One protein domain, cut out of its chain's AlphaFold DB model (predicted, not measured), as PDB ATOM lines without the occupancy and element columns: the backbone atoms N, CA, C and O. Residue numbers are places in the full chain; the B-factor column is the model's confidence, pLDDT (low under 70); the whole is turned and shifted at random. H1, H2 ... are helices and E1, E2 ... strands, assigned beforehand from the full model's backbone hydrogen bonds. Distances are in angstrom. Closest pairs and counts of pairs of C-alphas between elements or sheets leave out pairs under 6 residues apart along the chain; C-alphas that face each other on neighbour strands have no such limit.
ATOM      1  N   GLN A  53     149.848 119.031 166.836       54.69
ATOM      2  CA  GLN A  53     150.780 118.426 167.779       54.69
ATOM      3  C   GLN A  53     150.235 117.086 168.257       54.69
ATOM      4  O   GLN A  53     149.167 117.026 168.864       54.69
ATOM      5  N   ILE A  54     151.008 116.025 168.046       59.69
ATOM      6  CA  ILE A  54     150.747 114.720 168.649       59.69
ATOM      7  C   ILE A  54     151.956 114.390 169.521       59.69
ATOM      8  O   ILE A  54     153.031 114.062 169.018       59.69
ATOM      9  N   ALA A  55     151.757 114.533 170.833       66.19
ATOM     10  CA  ALA A  55     152.674 114.093 171.875       66.19
ATOM     11  C   ALA A  55     152.045 112.879 172.571       66.19
ATOM     12  O   ALA A  55     151.120 113.040 173.371       66.19
ATOM     13  N   ARG A  56     152.495 111.670 172.225       77.75
ATOM     14  CA  ARG A  56     151.982 110.409 172.782       77.75
ATOM     15  C   ARG A  56     153.003 109.824 173.742       77.75
ATOM     16  O   ARG A  56     154.086 109.437 173.314       77.75
ATOM     17  N   LEU A  57     152.636 109.758 175.020       75.69
ATOM     18  CA  LEU A  57     153.353 108.971 176.016       75.69
ATOM     19  C   LEU A  57     152.833 107.529 175.949       75.69
ATOM     20  O   LEU A  57     151.631 107.304 176.092       75.69
ATOM     21  N   SER A  58     153.721 106.564 175.740       77.31
ATOM     22  CA  SER A  58     153.434 105.133 175.825       77.31
ATOM     23  C   SER A  58     154.415 104.456 176.779       77.31
ATOM     24  O   SER A  58     155.590 104.814 176.860       77.31
ATOM     25  N   GLN A  59     153.926 103.472 177.529       71.81
ATOM     26  CA  GLN A  59     154.757 102.623 178.374       71.81
ATOM     27  C   GLN A  59     154.867 101.254 177.707       71.81
ATOM     28  O   GLN A  59     153.853 100.617 177.433       71.81
ATOM     29  N   GLN A  60     156.094 100.817 177.436       62.72
ATOM     30  CA  GLN A  60     156.378  99.525 176.821       62.72
ATOM     31  C   GLN A  60     157.671  98.967 177.421       62.72
ATOM     32  O   GLN A  60     158.660  99.691 177.528       62.72
ATOM     33  N   ASP A  61     157.657  97.695 177.825       57.44
ATOM     34  CA  ASP A  61     158.821  96.958 178.340       57.44
ATOM     35  C   ASP A  61     159.569  97.727 179.451       57.44
ATOM     36  O   ASP A  61     160.772  97.991 179.389       57.44
ATOM     37  N   SER A  62     158.796  98.178 180.448       66.62
ATOM     38  CA  SER A  62     159.217  99.036 181.575       66.62
ATOM     39  C   SER A  62     159.870 100.378 181.193       66.62
ATOM     40  O   SER A  62     160.321 101.112 182.070       66.62
ATOM     41  N   SER A  63     159.888 100.734 179.907       71.06
ATOM     42  CA  SER A  63     160.407 101.997 179.384       71.06
ATOM     43  C   SER A  63     159.268 102.980 179.106       71.06
ATOM     44  O   SER A  63     158.232 102.606 178.552       71.06
ATOM     45  N   PHE A  64     159.479 104.254 179.433       78.56
ATOM     46  CA  PHE A  64     158.604 105.342 178.997       78.56
ATOM     47  C   PHE A  64     159.088 105.883 177.650       78.56
ATOM     48  O   PHE A  64     160.257 106.240 177.498       78.56
ATOM     49  N   TRP A  65     158.185 105.950 176.680       80.06
ATOM     50  CA  TRP A  65     158.433 106.473 175.343       80.06
ATOM     51  C   TRP A  65     157.521 107.667 175.085       80.06
ATOM     52  O   TRP A  65     156.331 107.620 175.380       80.06
ATOM     53  N   LEU A  66     158.070 108.732 174.511       81.19
ATOM     54  CA  LEU A  66     157.336 109.928 174.119       81.19
ATOM     55  C   LEU A  66     157.549 110.172 172.621       81.19
ATOM     56  O   LEU A  66     158.592 110.693 172.219       81.19
ATOM     57  N   GLU A  67     156.574 109.798 171.787       79.38
ATOM     58  CA  GLU A  67     156.544 110.244 170.388       79.38
ATOM     59  C   GLU A  67     156.138 111.720 170.374       79.38
ATOM     60  O   GLU A  67     155.014 112.066 170.745       79.38
ATOM     61  N   CYS A  68     157.046 112.587 169.929       78.06
ATOM     62  CA  CYS A  68     156.804 114.006 169.717       78.06
ATOM     63  C   CYS A  68     156.777 114.286 168.215       78.06
ATOM     64  O   CYS A  68     157.814 114.267 167.549       78.06
ATOM     65  N   SER A  69     155.596 114.581 167.674       71.88
ATOM     66  CA  SER A  69     155.444 114.911 166.257       71.88
ATOM     67  C   SER A  69     154.733 116.237 166.006       71.88
ATOM     68  O   SER A  69     153.766 116.603 166.678       71.88
ATOM     69  N   ILE A  70     155.252 116.938 165.000       71.88
ATOM     70  CA  ILE A  70     154.689 118.141 164.399       71.88
ATOM     71  C   ILE A  70     154.289 117.763 162.976       71.88
ATOM     72  O   ILE A  70     155.120 117.286 162.197       71.88
ATOM     73  N   GLN A  71     153.014 117.949 162.643       71.25
ATOM     74  CA  GLN A  71     152.506 117.754 161.291       71.25
ATOM     75  C   GLN A  71     152.104 119.102 160.693       71.25
ATOM     76  O   GLN A  71     151.166 119.750 161.161       71.25
ATOM     77  N   GLU A  72     152.819 119.507 159.644       64.81
ATOM     78  CA  GLU A  72     152.531 120.700 158.850       64.81
ATOM     79  C   GLU A  72     151.842 120.295 157.546       64.81
ATOM     80  O   GLU A  72     152.414 119.591 156.710       64.81
ATOM     81  N   THR A  73     150.605 120.746 157.356       59.72
ATOM     82  CA  THR A  73     149.878 120.676 156.085       59.72
ATOM     83  C   THR A  73     150.158 121.934 155.271       59.72
ATOM     84  O   THR A  73     149.539 122.975 155.483       59.72
ATOM     85  N   LEU A  74     151.094 121.849 154.321       64.25
ATOM     86  CA  LEU A  74     151.249 122.870 153.283       64.25
ATOM     87  C   LEU A  74     150.267 122.572 152.134       64.25
ATOM     88  O   LEU A  74     150.006 121.391 151.884       64.25
ATOM     89  N   PRO A  75     149.795 123.578 151.368       61.66
ATOM     90  CA  PRO A  75     148.802 123.388 150.299       61.66
ATOM     91  C   PRO A  75     149.159 122.360 149.212       61.66
ATOM     92  O   PRO A  75     148.286 121.926 148.473       61.66
ATOM     93  N   THR A  76     150.435 121.976 149.092       55.91
ATOM     94  CA  THR A  76     150.930 121.018 148.090       55.91
ATOM     95  C   THR A  76     151.625 119.783 148.675       55.91
ATOM     96  O   THR A  76     151.958 118.871 147.920       55.91
ATOM     97  N   ARG A  77     151.890 119.728 149.993       56.28
ATOM     98  CA  ARG A  77     152.573 118.589 150.640       56.28
ATOM     99  C   ARG A  77     152.448 118.637 152.163       56.28
ATOM    100  O   ARG A  77     152.747 119.658 152.776       56.28
ATOM    101  N   SER A  78     152.119 117.513 152.796       61.72
ATOM    102  CA  SER A  78     152.284 117.361 154.246       61.72
ATOM    103  C   SER A  78     153.741 117.056 154.603       61.72
ATOM    104  O   SER A  78     154.339 116.145 154.027       61.72
ATOM    105  N   VAL A  79     154.294 117.760 155.590       66.00
ATOM    106  CA  VAL A  79     155.613 117.483 156.173       66.00
ATOM    107  C   VAL A  79     155.417 117.117 157.645       66.00
ATOM    108  O   VAL A  79     155.167 117.981 158.482       66.00
ATOM    109  N   LYS A  80     155.533 115.823 157.977       73.44
ATOM    110  CA  LYS A  80     155.682 115.380 159.372       73.44
ATOM    111  C   LYS A  80     157.154 115.530 159.754       73.44
ATOM    112  O   LYS A  80     158.031 115.026 159.059       73.44
ATOM    113  N   THR A  81     157.444 116.229 160.845       75.75
ATOM    114  CA  THR A  81     158.760 116.215 161.497       75.75
ATOM    115  C   THR A  81     158.551 115.712 162.920       75.75
ATOM    116  O   THR A  81     157.772 116.282 163.681       75.75
ATOM    117  N   SER A  82     159.201 114.605 163.267       76.62
ATOM    118  CA  SER A  82     158.998 113.913 164.540       76.62
ATOM    119  C   SER A  82     160.299 113.367 165.100       76.62
ATOM    120  O   SER A  82     161.162 112.935 164.340       76.62
ATOM    121  N   PHE A  83     160.396 113.341 166.425       81.06
ATOM    122  CA  PHE A  83     161.409 112.598 167.164       81.06
ATOM    123  C   PHE A  83     160.719 111.756 168.241       81.06
ATOM    124  O   PHE A  83     159.658 112.125 168.749       81.06
ATOM    125  N   THR A  84     161.333 110.637 168.609       81.12
ATOM    126  CA  THR A  84     160.822 109.757 169.665       81.12
ATOM    127  C   THR A  84     161.821 109.750 170.808       81.12
ATOM    128  O   THR A  84     162.964 109.351 170.614       81.12
ATOM    129  N   CYS A  85     161.408 110.191 171.995       84.69
ATOM    130  CA  CYS A  85     162.241 110.142 173.190       84.69
ATOM    131  C   CYS A  85     161.992 108.839 173.959       84.69
ATOM    132  O   CYS A  85     160.898 108.644 174.486       84.69
ATOM    133  N   LYS A  86     163.001 107.967 174.074       86.25
ATOM    134  CA  LYS A  86     163.002 106.901 175.090       86.25
ATOM    135  C   LYS A  86     163.465 107.524 176.405       86.25
ATOM    136  O   LYS A  86     164.649 107.780 176.569       86.25
ATOM    137  N   MET A  87     162.562 107.827 177.327       84.69
ATOM    138  CA  MET A  87     162.858 108.656 178.500       84.69
ATOM    139  C   MET A  87     163.729 107.902 179.520       84.69
ATOM    140  O   MET A  87     163.226 107.254 180.434       84.69
ATOM    141  N   MET A  88     165.051 107.984 179.345       82.94
ATOM    142  CA  MET A  88     166.071 107.309 180.155       82.94
ATOM    143  C   MET A  88     166.935 108.360 180.872       82.94
ATOM    144  O   MET A  88     167.790 108.957 180.218       82.94
ATOM    145  N   PRO A  89     166.734 108.629 182.176       84.62
ATOM    146  CA  PRO A  89     167.529 109.608 182.923       84.62
ATOM    147  C   PRO A  89     169.042 109.348 182.871       84.62
ATOM    148  O   PRO A  89     169.483 108.198 182.884       84.62
ATOM    149  N   ARG A  90     169.867 110.404 182.841       77.75
ATOM    150  CA  ARG A  90     171.332 110.252 182.919       77.75
ATOM    151  C   ARG A  90     171.783 109.790 184.309       77.75
ATOM    152  O   ARG A  90     171.444 110.415 185.310       77.75
ATOM    153  N   PHE A  91     172.596 108.724 184.336       53.00
ATOM    154  CA  PHE A  91     173.239 108.163 185.537       53.00
ATOM    155  C   PHE A  91     173.668 109.244 186.541       53.00
ATOM    156  O   PHE A  91     174.403 110.168 186.200       53.00
ATOM    157  N   GLY A  92     173.215 109.098 187.788       56.97
ATOM    158  CA  GLY A  92     173.390 110.084 188.858       56.97
ATOM    159  C   GLY A  92     172.121 110.892 189.147       56.97
ATOM    160  O   GLY A  92     171.902 111.267 190.297       56.97
ATOM    161  N   GLN A  93     171.241 111.078 188.159       52.62
ATOM    162  CA  GLN A  93     169.848 111.459 188.398       52.62
ATOM    163  C   GLN A  93     169.017 110.187 188.619       52.62
ATOM    164  O   GLN A  93     169.105 109.228 187.853       52.62
ATOM    165  N   ILE A  94     168.258 110.160 189.714       52.31
ATOM    166  CA  ILE A  94     167.407 109.024 190.092       52.31
ATOM    167  C   ILE A  94     166.264 108.904 189.069       52.31
ATOM    168  O   ILE A  94     165.844 109.901 188.483       52.31
ATOM    169  N   SER A  95     165.708 107.703 188.885       56.38
ATOM    170  CA  SER A  95     164.428 107.484 188.191       56.38
ATOM    171  C   SER A  95     163.231 107.987 189.020       56.38
ATOM    172  O   SER A  95     162.266 107.265 189.266       56.38
ATOM    173  N   ASP A  96     163.337 109.222 189.504       63.12
ATOM    174  CA  ASP A  96     162.307 109.965 190.213       63.12
ATOM    175  C   ASP A  96     161.250 110.435 189.189       63.12
ATOM    176  O   ASP A  96     161.623 110.959 188.127       63.12
ATOM    177  N   PRO A  97     159.939 110.285 189.465       71.75
ATOM    178  CA  PRO A  97     158.873 110.910 188.681       71.75
ATOM    179  C   PRO A  97     159.115 112.392 188.337       71.75
ATOM    180  O   PRO A  97     158.745 112.829 187.244       71.75
ATOM    181  N   PHE A  98     159.788 113.162 189.203       76.62
ATOM    182  CA  PHE A  98     160.195 114.536 188.902       76.62
ATOM    183  C   PHE A  98     161.120 114.619 187.680       76.62
ATOM    184  O   PHE A  98     160.823 115.396 186.767       76.62
ATOM    185  N   THR A  99     162.175 113.800 187.612       82.88
ATOM    186  CA  THR A  99     163.149 113.784 186.504       82.88
ATOM    187  C   THR A  99     162.518 113.317 185.194       82.88
ATOM    188  O   THR A  99     162.776 113.912 184.148       82.88
ATOM    189  N   LEU A 100     161.619 112.324 185.231       83.31
ATOM    190  CA  LEU A 100     160.833 111.957 184.046       83.31
ATOM    191  C   LEU A 100     159.957 113.132 183.578       83.31
ATOM    192  O   LEU A 100     159.961 113.453 182.390       83.31
ATOM    193  N   SER A 101     159.297 113.850 184.496       88.19
ATOM    194  CA  SER A 101     158.532 115.051 184.133       88.19
ATOM    195  C   SER A 101     159.413 116.175 183.566       88.19
ATOM    196  O   SER A 101     158.954 116.934 182.718       88.19
ATOM    197  N   GLU A 102     160.671 116.309 184.004       90.12
ATOM    198  CA  GLU A 102     161.615 117.286 183.445       90.12
ATOM    199  C   GLU A 102     162.051 116.923 182.025       90.12
ATOM    200  O   GLU A 102     162.074 117.806 181.164       90.12
ATOM    201  N   ILE A 103     162.333 115.644 181.749       88.88
ATOM    202  CA  ILE A 103     162.611 115.157 180.390       88.88
ATOM    203  C   ILE A 103     161.393 115.416 179.492       88.88
ATOM    204  O   ILE A 103     161.542 115.985 178.411       88.88
ATOM    205  N   GLU A 104     160.180 115.097 179.954       90.19
ATOM    206  CA  GLU A 104     158.942 115.333 179.200       90.19
ATOM    207  C   GLU A 104     158.724 116.826 178.898       90.19
ATOM    208  O   GLU A 104     158.487 117.206 177.748       90.19
ATOM    209  N   LYS A 105     158.866 117.696 179.909       92.44
ATOM    210  CA  LYS A 105     158.790 119.161 179.757       92.44
ATOM    211  C   LYS A 105     159.858 119.680 178.794       92.44
ATOM    212  O   LYS A 105     159.577 120.593 178.019       92.44
ATOM    213  N   CYS A 106     161.058 119.099 178.804       93.31
ATOM    214  CA  CYS A 106     162.132 119.453 177.882       93.31
ATOM    215  C   CYS A 106     161.785 119.054 176.437       93.31
ATOM    216  O   CYS A 106     161.835 119.905 175.552       93.31
ATOM    217  N   CYS A 107     161.316 117.824 176.207       92.12
ATOM    218  CA  CYS A 107     160.837 117.357 174.901       92.12
ATOM    219  C   CYS A 107     159.668 118.199 174.363       92.12
ATOM    220  O   CYS A 107     159.684 118.601 173.200       92.12
ATOM    221  N   ARG A 108     158.670 118.514 175.201       90.62
ATOM    222  CA  ARG A 108     157.549 119.392 174.821       90.62
ATOM    223  C   ARG A 108     158.033 120.800 174.475       90.62
ATOM    224  O   ARG A 108     157.608 121.351 173.467       90.62
ATOM    225  N   ARG A 109     158.966 121.363 175.249       92.88
ATOM    226  CA  ARG A 109     159.547 122.679 174.952       92.88
ATOM    227  C   ARG A 109     160.321 122.694 173.632       92.88
ATOM    228  O   ARG A 109     160.151 123.632 172.867       92.88
ATOM    229  N   ILE A 110     161.097 121.652 173.332       93.31
ATOM    230  CA  ILE A 110     161.793 121.503 172.043       93.31
ATOM    231  C   ILE A 110     160.797 121.511 170.874       93.31
ATOM    232  O   ILE A 110     161.067 122.135 169.852       93.31
ATOM    233  N   VAL A 111     159.626 120.881 171.030       90.44
ATOM    234  CA  VAL A 111     158.539 120.935 170.037       90.44
ATOM    235  C   VAL A 111     158.004 122.360 169.852       90.44
ATOM    236  O   VAL A 111     157.862 122.798 168.712       90.44
ATOM    237  N   GLU A 112     157.747 123.111 170.926       89.81
ATOM    238  CA  GLU A 112     157.257 124.495 170.810       89.81
ATOM    239  C   GLU A 112     158.318 125.457 170.249       89.81
ATOM    240  O   GLU A 112     158.019 126.233 169.340       89.81
ATOM    241  N   ASP A 113     159.569 125.368 170.713       91.81
ATOM    242  CA  ASP A 113     160.693 126.160 170.194       91.81
ATOM    243  C   ASP A 113     160.908 125.875 168.685       91.81
ATOM    244  O   ASP A 113     161.208 126.788 167.913       91.81
ATOM    245  N   PHE A 114     160.676 124.631 168.234       90.88
ATOM    246  CA  PHE A 114     160.742 124.228 166.823       90.88
ATOM    247  C   PHE A 114     159.570 124.753 165.977       90.88
ATOM    248  O   PHE A 114     159.809 125.303 164.899       90.88
ATOM    249  N   LYS A 115     158.317 124.647 166.452       87.81
ATOM    250  CA  LYS A 115     157.154 125.282 165.790       87.81
ATOM    251  C   LYS A 115     157.389 126.785 165.616       87.81
ATOM    252  O   LYS A 115     157.174 127.330 164.538       87.81
ATOM    253  N   SER A 116     157.865 127.439 166.675       89.56
ATOM    254  CA  SER A 116     158.119 128.882 166.708       89.56
ATOM    255  C   SER A 116     159.214 129.266 165.708       89.56
ATOM    256  O   SER A 116     159.020 130.166 164.896       89.56
ATOM    257  N   HIS A 117     160.311 128.500 165.663       88.31
ATOM    258  CA  HIS A 117     161.365 128.662 164.660       88.31
ATOM    259  C   HIS A 117     160.859 128.560 163.207       88.31
ATOM    260  O   HIS A 117     161.345 129.296 162.345       88.31
ATOM    261  N   ARG A 118     159.886 127.679 162.924       86.56
ATOM    262  CA  ARG A 118     159.289 127.543 161.583       86.56
ATOM    263  C   ARG A 118     158.292 128.643 161.233       86.56
ATOM    264  O   ARG A 118     158.281 129.081 160.082       86.56
ATOM    265  N   ASN A 119     157.500 129.086 162.210       82.38
ATOM    266  CA  ASN A 119     156.402 130.035 162.019       82.38
ATOM    267  C   ASN A 119     156.844 131.510 162.014       82.38
ATOM    268  O   ASN A 119     156.220 132.307 161.328       82.38
ATOM    269  N   GLU A 120     157.910 131.886 162.733       75.69
ATOM    270  CA  GLU A 120     158.344 133.295 162.889       75.69
ATOM    271  C   GLU A 120     158.941 133.924 161.609       75.69
ATOM    272  O   GLU A 120     159.235 135.115 161.552       75.69
ATOM    273  N   SER A 121     159.128 133.142 160.546       65.12
ATOM    274  CA  SER A 121     159.552 133.669 159.249       65.12
ATOM    275  C   SER A 121     158.343 134.163 158.443       65.12
ATOM    276  O   SER A 121     157.867 133.468 157.543       65.12
ATOM    277  N   ASP A 122     157.905 135.397 158.727       58.97
ATOM    278  CA  ASP A 122     156.778 136.144 158.110       58.97
ATOM    279  C   ASP A 122     156.739 136.177 156.563       58.97
ATOM    280  O   ASP A 122     155.813 136.725 155.963       58.97
ATOM    281  N   ARG A 123     157.764 135.648 155.882       63.25
ATOM    282  CA  ARG A 123     157.864 135.606 154.415       63.25
ATOM    283  C   ARG A 123     158.094 134.202 153.849       63.25
ATOM    284  O   ARG A 123     157.637 133.942 152.739       63.25
ATOM    285  N   HIS A 124     158.750 133.290 154.578       71.50
ATOM    286  CA  HIS A 124     159.083 131.945 154.085       71.50
ATOM    287  C   HIS A 124     159.154 130.905 155.217       71.50
ATOM    288  O   HIS A 124     160.117 130.911 155.982       71.50
ATOM    289  N   ILE A 125     158.201 129.964 155.269       76.56
ATOM    290  CA  ILE A 125     158.173 128.858 156.251       76.56
ATOM    291  C   ILE A 125     159.535 128.154 156.308       76.56
ATOM    292  O   ILE A 125     160.036 127.656 155.292       76.56
ATOM    293  N   CYS A 126     160.138 128.112 157.497       81.56
ATOM    294  CA  CYS A 126     161.513 127.652 157.629       81.56
ATOM    295  C   CYS A 126     161.623 126.127 157.477       81.56
ATOM    296  O   CYS A 126     161.039 125.364 158.242       81.56
ATOM    297  N   ARG A 127     162.424 125.657 156.513       81.69
ATOM    298  CA  ARG A 127     162.597 124.216 156.232       81.69
ATOM    299  C   ARG A 127     163.679 123.527 157.072       81.69
ATOM    300  O   ARG A 127     163.960 122.353 156.847       81.69
ATOM    301  N   CYS A 128     164.278 124.228 158.034       84.44
ATOM    302  CA  CYS A 128     165.261 123.651 158.949       84.44
ATOM    303  C   CYS A 128     164.652 122.459 159.738       84.44
ATOM    304  O   CYS A 128     163.466 122.452 160.094       84.44
ATOM    305  N   ASN A 129     165.454 121.411 159.956       87.38
ATOM    306  CA  ASN A 129     165.137 120.241 160.786       87.38
ATOM    307  C   ASN A 129     166.088 120.189 162.003       87.38
ATOM    308  O   ASN A 129     167.026 120.981 162.088       87.38
ATOM    309  N   PHE A 130     165.850 119.284 162.960       86.62
ATOM    310  CA  PHE A 130     166.672 119.193 164.180       86.62
ATOM    311  C   PHE A 130     168.165 118.976 163.869       86.62
ATOM    312  O   PHE A 130     169.022 119.598 164.490       86.62
ATOM    313  N   GLU A 131     168.481 118.157 162.865       82.25
ATOM    314  CA  GLU A 131     169.853 117.901 162.423       82.25
ATOM    315  C   GLU A 131     170.535 119.160 161.862       82.25
ATOM    316  O   GLU A 131     171.622 119.513 162.314       82.25
ATOM    317  N   PHE A 132     169.880 119.891 160.954       83.94
ATOM    318  CA  PHE A 132     170.385 121.153 160.406       83.94
ATOM    319  C   PHE A 132     170.560 122.216 161.497       83.94
ATOM    320  O   PHE A 132     171.486 123.017 161.433       83.94
ATOM    321  N   ILE A 133     169.709 122.227 162.526       85.44
ATOM    322  CA  ILE A 133     169.869 123.126 163.678       85.44
ATOM    323  C   ILE A 133     171.065 122.712 164.551       85.44
ATOM    324  O   ILE A 133     171.755 123.587 165.078       85.44
ATOM    325  N   ARG A 134     171.359 121.408 164.666       83.12
ATOM    326  CA  ARG A 134     172.553 120.890 165.354       83.12
ATOM    327  C   ARG A 134     173.848 121.230 164.613       83.12
ATOM    328  O   ARG A 134     174.803 121.645 165.258       83.12
ATOM    329  N   THR A 135     173.911 121.036 163.298       75.25
ATOM    330  CA  THR A 135     175.157 121.177 162.517       75.25
ATOM    331  C   THR A 135     175.362 122.588 161.955       75.25
ATOM    332  O   THR A 135     176.435 123.169 162.111       75.25
ATOM    333  N   SER A 136     174.298 123.130 161.358       73.69
ATOM    334  CA  SER A 136     174.213 124.285 160.457       73.69
ATOM    335  C   SER A 136     175.143 124.267 159.242       73.69
ATOM    336  O   SER A 136     176.259 123.751 159.259       73.69
ATOM    337  N   ALA A 137     174.695 124.920 158.166       59.47
ATOM    338  CA  ALA A 137     175.470 125.083 156.932       59.47
ATOM    339  C   ALA A 137     176.781 125.883 157.111       59.47
ATOM    340  O   ALA A 137     177.596 125.931 156.197       59.47
ATOM    341  N   GLN A 138     176.989 126.515 158.274       61.69
ATOM    342  CA  GLN A 138     178.155 127.351 158.587       61.69
ATOM    343  C   GLN A 138     179.014 126.786 159.735       61.69
ATOM    344  O   GLN A 138     179.838 127.513 160.294       61.69
ATOM    345  N   GLY A 139     178.796 125.528 160.151       68.06
ATOM    346  CA  GLY A 139     179.532 124.897 161.258       68.06
ATOM    347  C   GLY A 139     179.307 125.569 162.621       68.06
ATOM    348  O   GLY A 139     180.157 125.494 163.508       68.06
ATOM    349  N   LYS A 140     178.182 126.273 162.781       76.94
ATOM    350  CA  LYS A 140     177.810 127.034 163.984       76.94
ATOM    351  C   LYS A 140     176.449 126.541 164.486       76.94
ATOM    352  O   LYS A 140     175.428 127.009 163.968       76.94
ATOM    353  N   PRO A 141     176.414 125.609 165.456       78.12
ATOM    354  CA  PRO A 141     175.179 125.053 165.999       78.12
ATOM    355  C   PRO A 141     174.194 126.125 166.483       78.12
ATOM    356  O   PRO A 141     174.584 127.154 167.044       78.12
ATOM    357  N   GLY A 142     172.900 125.890 166.270       77.38
ATOM    358  CA  GLY A 142     171.831 126.815 166.648       77.38
ATOM    359  C   GLY A 142     171.697 128.053 165.756       77.38
ATOM    360  O   GLY A 142     171.054 129.021 166.166       77.38
ATOM    361  N   ILE A 143     172.268 128.059 164.547       80.69
ATOM    362  CA  ILE A 143     172.040 129.096 163.526       80.69
ATOM    363  C   ILE A 143     171.357 128.458 162.311       80.69
ATOM    364  O   ILE A 143     171.851 127.482 161.763       80.69
ATOM    365  N   CYS A 144     170.231 129.023 161.878       82.00
ATOM    366  CA  CYS A 144     169.584 128.703 160.606       82.00
ATOM    367  C   CYS A 144     169.283 130.029 159.894       82.00
ATOM    368  O   CYS A 144     168.664 130.915 160.481       82.00
ATOM    369  N   ASP A 145     169.777 130.195 158.665       76.75
ATOM    370  CA  ASP A 145     169.780 131.496 157.973       76.75
ATOM    371  C   ASP A 145     168.397 131.922 157.453       76.75
ATOM    372  O   ASP A 145     168.130 133.113 157.318       76.75
ATOM    373  N   ASN A 146     167.497 130.958 157.237       72.88
ATOM    374  CA  ASN A 146     166.133 131.167 156.736       72.88
ATOM    375  C   ASN A 146     165.088 131.342 157.856       72.88
ATOM    376  O   ASN A 146     163.905 131.077 157.639       72.88
ATOM    377  N   GLY A 147     165.499 131.695 159.074       66.88
ATOM    378  CA  GLY A 147     164.590 131.804 160.215       66.88
ATOM    379  C   GLY A 147     165.161 132.624 161.365       66.88
ATOM    380  O   GLY A 147     166.293 133.110 161.326       66.88
ATOM    381  N   SER A 148     164.362 132.782 162.419       75.19
ATOM    382  CA  SER A 148     164.758 133.581 163.578       75.19
ATOM    383  C   SER A 148     165.970 132.982 164.296       75.19
ATOM    384  O   SER A 148     165.900 131.898 164.889       75.19
ATOM    385  N   LYS A 149     167.076 133.741 164.297       80.56
ATOM    386  CA  LYS A 149     168.331 133.427 165.009       80.56
ATOM    387  C   LYS A 149     168.166 133.390 166.535       80.56
ATOM    388  O   LYS A 149     169.106 133.006 167.234       80.56
ATOM    389  N   HIS A 150     167.011 133.812 167.057       85.75
ATOM    390  CA  HIS A 150     166.632 133.620 168.454       85.75
ATOM    391  C   HIS A 150     166.142 132.184 168.676       85.75
ATOM    392  O   HIS A 150     166.742 131.435 169.448       85.75
ATOM    393  N   PHE A 151     165.117 131.761 167.931       87.25
ATOM    394  CA  PHE A 151     164.500 130.448 168.111       87.25
ATOM    395  C   PHE A 151     165.390 129.284 167.680       87.25
ATOM    396  O   PHE A 151     165.397 128.271 168.370       87.25
ATOM    397  N   SER A 152     166.241 129.438 166.658       87.06
ATOM    398  CA  SER A 152     167.241 128.405 166.334       87.06
ATOM    399  C   SER A 152     168.223 128.154 167.494       87.06
ATOM    400  O   SER A 152     168.655 127.021 167.704       87.06
ATOM    401  N   LYS A 153     168.533 129.187 168.296       88.75
ATOM    402  CA  LYS A 153     169.378 129.075 169.499       88.75
ATOM    403  C   LYS A 153     168.620 128.548 170.715       88.75
ATOM    404  O   LYS A 153     169.218 127.811 171.495       88.75
ATOM    405  N   LEU A 154     167.347 128.913 170.900       91.56
ATOM    406  CA  LEU A 154     166.500 128.334 171.953       91.56
ATOM    407  C   LEU A 154     166.328 126.830 171.734       91.56
ATOM    408  O   LEU A 154     166.670 126.050 172.615       91.56
ATOM    409  N   LEU A 155     165.924 126.445 170.525       92.50
ATOM    410  CA  LEU A 155     165.775 125.067 170.078       92.50
ATOM    411  C   LEU A 155     167.052 124.245 170.308       92.50
ATOM    412  O   LEU A 155     167.002 123.192 170.942       92.50
ATOM    413  N   TRP A 156     168.208 124.754 169.867       92.31
ATOM    414  CA  TRP A 156     169.493 124.087 170.085       92.31
ATOM    415  C   TRP A 156     169.839 123.940 171.576       92.31
ATOM    416  O   TRP A 156     170.221 122.856 172.012       92.31
ATOM    417  N   ARG A 157     169.628 124.980 172.395       92.69
ATOM    418  CA  ARG A 157     169.787 124.892 173.861       92.69
ATOM    419  C   ARG A 157     168.811 123.898 174.498       92.69
ATOM    420  O   ARG A 157     169.171 123.247 175.473       92.69
ATOM    421  N   GLY A 158     167.602 123.772 173.953       93.56
ATOM    422  CA  GLY A 158     166.622 122.760 174.333       93.56
ATOM    423  C   GLY A 158     167.165 121.354 174.100       93.56
ATOM    424  O   GLY A 158     167.230 120.574 175.045       93.56
ATOM    425  N   MET A 159     167.646 121.068 172.887       92.81
ATOM    426  CA  MET A 159     168.280 119.791 172.527       92.81
ATOM    427  C   MET A 159     169.486 119.482 173.431       92.81
ATOM    428  O   MET A 159     169.548 118.412 174.030       92.81
ATOM    429  N   GLN A 160     170.385 120.453 173.644       90.31
ATOM    430  CA  GLN A 160     171.519 120.301 174.565       90.31
ATOM    431  C   GLN A 160     171.086 120.021 176.015       90.31
ATOM    432  O   GLN A 160     171.715 119.206 176.687       90.31
ATOM    433  N   ARG A 161     170.020 120.667 176.515       91.19
ATOM    434  CA  ARG A 161     169.470 120.388 177.855       91.19
ATOM    435  C   ARG A 161     168.817 119.006 177.916       91.19
ATOM    436  O   ARG A 161     168.978 118.320 178.921       91.19
ATOM    437  N   HIS A 162     168.117 118.580 176.867       93.00
ATOM    438  CA  HIS A 162     167.569 117.227 176.792       93.00
ATOM    439  C   HIS A 162     168.688 116.190 176.905       93.00
ATOM    440  O   HIS A 162     168.599 115.311 177.754       93.00
ATOM    441  N   ASP A 163     169.771 116.333 176.142       87.19
ATOM    442  CA  ASP A 163     170.876 115.367 176.151       87.19
ATOM    443  C   ASP A 163     171.705 115.418 177.455       87.19
ATOM    444  O   ASP A 163     172.471 114.501 177.742       87.19
ATOM    445  N   GLN A 164     171.542 116.454 178.289       85.81
ATOM    446  CA  GLN A 164     172.053 116.492 179.668       85.81
ATOM    447  C   GLN A 164     171.162 115.730 180.664       85.81
ATOM    448  O   GLN A 164     171.681 115.200 181.644       85.81
ATOM    449  N   LEU A 165     169.850 115.660 180.417       87.44
ATOM    450  CA  LEU A 165     168.870 114.975 181.271       87.44
ATOM    451  C   LEU A 165     168.636 113.513 180.850       87.44
ATOM    452  O   LEU A 165     168.365 112.662 181.694       87.44
ATOM    453  N   CYS A 166     168.741 113.211 179.554       86.06
ATOM    454  CA  CYS A 166     168.297 111.965 178.937       86.06
ATOM    455  C   CYS A 166     169.424 111.265 178.154       86.06
ATOM    456  O   CYS A 166     170.194 111.889 177.427       86.06
TER     457      CYS A 166
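Overview. This is residues 53 to 166 of the 492 residues of an uncharacterized protein of Aureobasidium melanogenum CBS 110374 (UniProt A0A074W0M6). A twisted sheet of three long strands has the long helix H1 laid along one face and no named helix on the other. H3 folds back beside H1, away from the sheet, and the short H2 stands crosswise near the beginning of H3. The 114 printed residues hold E1, E2, E3, H1, H2 and H3 in that order, a mixed class; the sheet order is E1 - E2 - E3, antiparallel. The whole is compact, with a radius of gyration of the C-alphas of 15.0 A and spans of 45 by 31 by 18 A.

Along the chain. E2, residues 63 to 74, is 34.7 A long; E1, residues 53 to 60, begins at C-alpha 53 (150.780, 118.426, 167.779), and E3, residues 77 to 86, measures 29.0 A. H1, residues 97 to 119, is 32.9 A long. H2 is residues 130 to 135. H3, residues 151 to 165, measures 20.8 A and ends at C-alpha 165 (168.870, 114.975, 181.271).

Arrangement. The strands form a meander, each the antiparallel neighbour of the one before. N 56 and O 67 of hairpin E1 and E2 are 2.9 A apart, and N 70 and O 81 of hairpin E2 and E3 2.9 A, within hydrogen-bond range. H1 is on the sheet in two layers, helix over one face, at a height of 10.0 A, along E2 at 13 degrees on the local plane. H1 and H3 touch, closest at the C-alphas of His 117 and Phe 151, 5.0 A, at a shallow tilt of 19 degrees, opposite ways. H2 touches residues 152 to 156 of H3, about perpendicular at 86 degrees; the closest C-alphas, Ile 133 and Ser 152, are 6.5 A apart. In H1, H2 and H3 every O i to N i+4 pair is within hydrogen-bond range.

Size, cuts and confidence. The C-alphas of Thr 76 and Gly 92, the two farthest apart, are 47.8 A apart. The printed part has no cut; the link from H2 to H3 is long. Mean pLDDT of the printed part is 78.0, with 27 residues under 70, among them 72 to 79 and 91 to 96.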